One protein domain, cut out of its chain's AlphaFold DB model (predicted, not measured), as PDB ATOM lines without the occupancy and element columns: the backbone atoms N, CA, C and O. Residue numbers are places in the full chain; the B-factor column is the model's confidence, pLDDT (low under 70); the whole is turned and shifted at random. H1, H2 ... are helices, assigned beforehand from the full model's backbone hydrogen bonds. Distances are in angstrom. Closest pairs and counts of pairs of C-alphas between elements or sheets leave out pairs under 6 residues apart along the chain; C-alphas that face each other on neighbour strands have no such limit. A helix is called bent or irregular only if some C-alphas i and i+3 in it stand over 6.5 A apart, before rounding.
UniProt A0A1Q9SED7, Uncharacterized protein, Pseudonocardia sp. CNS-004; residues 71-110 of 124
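What this domain is: This is residues 71 to 110 of the 124 residues of an uncharacterized protein of Pseudonocardia sp. CNS-004 (UniProt A0A1Q9SED7). The printed part is a narrow loop, nearly closed: H2 makes one long side, residues 93 to 100 run back along the other, and the small helices H1 and H3 meet at the end away from the turn that follows H2. Residues 106 to 110 form a tail after H3. The printed part has 40 residues, with three named helices in the order H1, H2, H3 and no named strand; the class is all helix. It is loose, with a radius of gyration of the C-alphas of 11.8 A, and spans 37 by 17 by 12 A.

How they stand to each other: H1, residues 72 to 77, is close to but not clearly touching H2, residues 80 to 92; their closest C-alphas, those of Leu 75 and Ile 81, are 8.0 A apart. Their lines are about perpendicular, at 79 degrees. H1 touches H3, residues 101 to 105, where the closest C-alphas, those of Arg 76 and Ala 104, are 6.2 A apart. H2 and H3 are apart. Every O i to N i+4 pair is within hydrogen-bond range in H2, against 1 of 2 in H1 and 0 of 1 in H3, where 2 of 2 O i to N i+3 pairs are within range.

Where its parts are: H1 begins at C-alpha 72 at (55.745, -38.361, 35.311) and measures 8.9 A from first to last C-alpha. H2 measures 18.2 A and ends at C-alpha 92 at (39.581, -59.995, 35.410). H3 measures 8.0 A and ends at C-alpha 105 at (55.857, -40.256, 44.016). H3 is neither bent nor irregular, but only just: C-alphas 102 and 105 are 6.1 A apart.

The domain as a whole: The two C-alphas farthest apart, those of Thr 91 and Ser 110, are 37.2 A from each other. The link from H1 to H2 is tight, and that from H2 to H3 is short, with 8 residues. The printed part has no cut. Its mean pLDDT is 82.7, and no printed residue is under 70.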
ATOM      1  N   ALA A  71      56.374 -37.202  31.281       86.44
ATOM      2  CA  ALA A  71      54.967 -37.245  31.690       86.44
ATOM      3  C   ALA A  71      54.754 -37.644  33.168       86.44
ATOM      4  O   ALA A  71      53.618 -37.717  33.632       86.44
ATOM      5  N   LEU A  72      55.824 -37.887  33.933       85.69
ATOM      6  CA  LEU A  72      55.745 -38.361  35.311       85.69
ATOM      7  C   LEU A  72      55.067 -37.353  36.250       85.69
ATOM      8  O   LEU A  72      54.382 -37.752  37.188       85.69
ATOM      9  N   GLY A  73      55.214 -36.052  35.980       81.62
ATOM     10  CA  GLY A  73      54.477 -35.006  36.696       81.62
ATOM     11  C   GLY A  73      52.961 -35.106  36.488       81.62
ATOM     12  O   GLY A  73      52.202 -35.008  37.446       81.62
ATOM     13  N   ALA A  74      52.521 -35.368  35.255       82.69
ATOM     14  CA  ALA A  74      51.106 -35.564  34.941       82.69
ATOM     15  C   ALA A  74      50.574 -36.886  35.521       82.69
ATOM     16  O   ALA A  74      49.480 -36.918  36.080       82.69
ATOM     17  N   LEU A  75      51.379 -37.953  35.463       82.69
ATOM     18  CA  LEU A  75      51.042 -39.252  36.048       82.69
ATOM     19  C   LEU A  75      50.779 -39.151  37.558       82.69
ATOM     20  O   LEU A  75      49.816 -39.735  38.038       82.69
ATOM     21  N   ARG A  76      51.573 -38.366  38.301       80.25
ATOM     22  CA  ARG A  76      51.358 -38.112  39.745       80.25
ATOM     23  C   ARG A  76      49.999 -37.524  40.068       80.25
ATOM     24  O   ARG A  76      49.426 -37.852  41.100       80.25
ATOM     25  N   ALA A  77      49.543 -36.603  39.227       80.06
ATOM     26  CA  ALA A  77      48.284 -35.902  39.423       80.06
ATOM     27  C   ALA A  77      47.074 -36.747  38.989       80.06
ATOM     28  O   ALA A  77      45.948 -36.434  39.365       80.06
ATOM     29  N   SER A  78      47.290 -37.811  38.208       81.19
ATOM     30  CA  SER A  78      46.217 -38.660  37.700       81.19
ATOM     31  C   SER A  78      45.782 -39.695  38.738       81.19
ATOM     32  O   SER A  78      46.508 -40.635  39.059       81.19
ATOM     33  N   THR A  79      44.551 -39.560  39.226       78.56
ATOM     34  CA  THR A  79      43.870 -40.595  40.024       78.56
ATOM     35  C   THR A  79      43.147 -41.624  39.148       78.56
ATOM     36  O   THR A  79      42.873 -42.741  39.590       78.56
ATOM     37  N   GLU A  80      42.874 -41.271  37.890       84.44
ATOM     38  CA  GLU A  80      42.130 -42.078  36.917       84.44
ATOM     39  C   GLU A  80      42.856 -43.376  36.564       84.44
ATOM     40  O   GLU A  80      42.228 -44.429  36.470       84.44
ATOM     41  N   ILE A  81      44.185 -43.320  36.421       79.44
ATOM     42  CA  ILE A  81      45.002 -44.494  36.087       79.44
ATOM     43  C   ILE A  81      44.909 -45.538  37.200       79.44
ATOM     44  O   ILE A  81      44.656 -46.708  36.919       79.44
ATOM     45  N   THR A  82      45.039 -45.122  38.460       77.50
ATOM     46  CA  THR A  82      44.903 -46.023  39.614       77.50
ATOM     47  C   THR A  82      43.505 -46.637  39.667       77.50
ATOM     48  O   THR A  82      43.372 -47.856  39.765       77.50
ATOM     49  N   ALA A  83      42.460 -45.822  39.502       84.56
ATOM     50  CA  ALA A  83      41.079 -46.301  39.509       84.56
ATOM     51  C   ALA A  83      40.788 -47.303  38.374       84.56
ATOM     52  O   ALA A  83      40.093 -48.300  38.582       84.56
ATOM     53  N   ALA A  84      41.340 -47.074  37.178       84.75
ATOM     54  CA  ALA A  84      41.201 -47.985  36.047       84.75
ATOM     55  C   ALA A  84      41.903 -49.329  36.304       84.75
ATOM     56  O   ALA A  84      41.330 -50.387  36.034       84.75
ATOM     57  N   VAL A  85      43.114 -49.302  36.874       83.31
ATOM     58  CA  VAL A  85      43.858 -50.515  37.257       83.31
ATOM     59  C   VAL A  85      43.073 -51.337  38.284       83.31
ATOM     60  O   VAL A  85      42.948 -52.555  38.123       83.31
ATOM     61  N   ASP A  86      42.485 -50.687  39.290       85.06
ATOM     62  CA  ASP A  86      41.671 -51.352  40.314       85.06
ATOM     63  C   ASP A  86      40.400 -51.977  39.719       85.06
ATOM     64  O   ASP A  86      40.048 -53.120  40.030       85.06
ATOM     65  N   ALA A  87      39.720 -51.263  38.816       89.12
ATOM     66  CA  ALA A  87      38.495 -51.737  38.179       89.12
ATOM     67  C   ALA A  87      38.720 -52.984  37.305       89.12
ATOM     68  O   ALA A  87      37.937 -53.939  37.384       89.12
ATOM     69  N   VAL A  88      39.793 -52.995  36.509       87.75
ATOM     70  CA  VAL A  88      40.167 -54.158  35.687       87.75
ATOM     71  C   VAL A  88      40.592 -55.321  36.580       87.75
ATOM     72  O   VAL A  88      40.127 -56.443  36.393       87.75
ATOM     73  N   THR A  89      41.385 -55.056  37.623       89.12
ATOM     74  CA  THR A  89      41.828 -56.092  38.570       89.12
ATOM     75  C   THR A  89      40.654 -56.776  39.270       89.12
ATOM     76  O   THR A  89      40.665 -57.995  39.443       89.12
ATOM     77  N   ARG A  90      39.616 -56.020  39.643       90.69
ATOM     78  CA  ARG A  90      38.395 -56.562  40.260       90.69
ATOM     79  C   ARG A  90      37.599 -57.466  39.316       90.69
ATOM     80  O   ARG A  90      36.927 -58.377  39.788       90.69
ATOM     81  N   THR A  91      37.636 -57.194  38.015       92.62
ATOM     82  CA  THR A  91      36.806 -57.895  37.022       92.62
ATOM     83  C   THR A  91      37.522 -59.123  36.461       92.62
ATOM     84  O   THR A  91      36.927 -60.192  36.365       92.62
ATOM     85  N   ASP A  92      38.815 -58.996  36.164       90.62
ATOM     86  CA  ASP A  92      39.581 -59.995  35.410       90.62
ATOM     87  C   ASP A  92      40.697 -60.672  36.220       90.62
ATOM     88  O   ASP A  92      41.442 -61.502  35.678       90.62
ATOM     89  N   GLY A  93      40.831 -60.310  37.499       88.88
ATOM     90  CA  GLY A  93      42.002 -60.617  38.313       88.88
ATOM     91  C   GLY A  93      43.225 -59.784  37.906       88.88
ATOM     92  O   GLY A  93      43.228 -59.056  36.914       88.88
ATOM     93  N   ARG A  94      44.316 -59.885  38.672       85.88
ATOM     94  CA  ARG A  94      45.546 -59.122  38.395       85.88
ATOM     95  C   ARG A  94      46.338 -59.760  37.246       85.88
ATOM     96  O   ARG A  94      47.153 -60.648  37.484       85.88
ATOM     97  N   ARG A  95      46.111 -59.300  36.011       85.38
ATOM     98  CA  ARG A  95      46.793 -59.806  34.797       85.38
ATOM     99  C   ARG A  95      48.046 -59.029  34.394       85.38
ATOM    100  O   ARG A  95      48.872 -59.545  33.652       85.38
ATOM    101  N   PHE A  96      48.195 -57.803  34.886       79.31
ATOM    102  CA  PHE A  96      49.369 -56.961  34.675       79.31
ATOM    103  C   PHE A  96      49.705 -56.200  35.957       79.31
ATOM    104  O   PHE A  96      48.860 -56.008  36.832       79.31
ATOM    105  N   ARG A  97      50.961 -55.769  36.069       76.62
ATOM    106  CA  ARG A  97      51.441 -54.879  37.126       76.62
ATOM    107  C   ARG A  97      52.103 -53.688  36.455       76.62
ATOM    108  O   ARG A  97      52.981 -53.872  35.615       76.62
ATOM    109  N   MET A  98      51.691 -52.482  36.828       76.94
ATOM    110  CA  MET A  98      52.407 -51.281  36.416       76.94
ATOM    111  C   MET A  98      53.766 -51.277  37.126       76.94
ATOM    112  O   MET A  98      53.821 -51.388  38.353       76.94
ATOM    113  N   GLN A  99      54.852 -51.263  36.351       79.75
ATOM    114  CA  GLN A  99      56.207 -51.303  36.900       79.75
ATOM    115  C   GLN A  99      56.496 -50.004  37.643       79.75
ATOM    116  O   GLN A  99      56.242 -48.927  37.106       79.75
ATOM    117  N   ASP A 100      57.032 -50.130  38.857       76.94
ATOM    118  CA  ASP A 100      57.585 -49.027  39.638       76.94
ATOM    119  C   ASP A 100      56.639 -47.815  39.810       76.94
ATOM    120  O   ASP A 100      57.088 -46.677  39.962       76.94
ATOM    121  N   LEU A 101      55.316 -48.034  39.811       75.56
ATOM    122  CA  LEU A 101      54.318 -46.967  39.987       75.56
ATOM    123  C   LEU A 101      54.496 -46.241  41.328       75.56
ATOM    124  O   LEU A 101      54.256 -45.043  41.437       75.56
ATOM    125  N   GLU A 102      54.987 -46.938  42.347       75.25
ATOM    126  CA  GLU A 102      55.361 -46.359  43.632       75.25
ATOM    127  C   GLU A 102      56.504 -45.333  43.526       75.25
ATOM    128  O   GLU A 102      56.558 -44.383  44.312       75.25
ATOM    129  N   LEU A 103      57.398 -45.466  42.534       78.50
ATOM    130  CA  LEU A 103      58.467 -44.494  42.278       78.50
ATOM    131  C   LEU A 103      57.918 -43.207  41.664       78.50
ATOM    132  O   LEU A 103      58.558 -42.157  41.765       78.50
ATOM    133  N   ALA A 104      56.704 -43.247  41.107       76.88
ATOM    134  CA  ALA A 104      56.043 -42.064  40.590       76.88
ATOM    135  C   ALA A 104      55.741 -41.026  41.669       76.88
ATOM    136  O   ALA A 104      55.312 -39.954  41.298       76.88
ATOM    137  N   GLN A 105      55.976 -41.273  42.962       75.88
ATOM    138  CA  GLN A 105      55.857 -40.256  44.016       75.88
ATOM    139  C   GLN A 105      57.205 -39.644  44.446       75.88
ATOM    140  O   GLN A 105      57.233 -38.635  45.146       75.88
ATOM    141  N   GLN A 106      58.344 -40.158  43.970       82.50
ATOM    142  CA  GLN A 106      59.680 -39.642  44.330       82.50
ATOM    143  C   GLN A 106      60.017 -38.329  43.613       82.50
ATOM    144  O   GLN A 106      59.582 -38.168  42.490       82.50
ATOM    145  N   PRO A 107      60.790 -37.380  44.155       80.69
ATOM    146  CA  PRO A 107      61.147 -36.160  43.423       80.69
ATOM    147  C   PRO A 107      61.756 -36.451  42.040       80.69
ATOM    148  O   PRO A 107      62.588 -37.344  41.902       80.69
ATOM    149  N   THR A 108      61.345 -35.698  41.021       81.19
ATOM    150  CA  THR A 108      61.882 -35.808  39.655       81.19
ATOM    151  C   THR A 108      62.657 -34.567  39.287       81.19
ATOM    152  O   THR A 108      62.254 -33.457  39.637       81.19
ATOM    153  N   THR A 109      63.716 -34.747  38.508       83.88
ATOM    154  CA  THR A 109      64.414 -33.642  37.863       83.88
ATOM    155  C   THR A 109      63.463 -32.975  36.866       83.88
ATOM    156  O   THR A 109      62.883 -33.632  36.007       83.88
ATOM    157  N   SER A 110      63.235 -31.671  37.007       89.06
ATOM    158  CA  SER A 110      62.433 -30.905  36.055       89.06
ATOM    159  C   SER A 110      62.896 -29.452  35.975       89.06
ATOM    160  O   SER A 110      63.476 -28.917  36.922       89.06
TER     161      SER A 110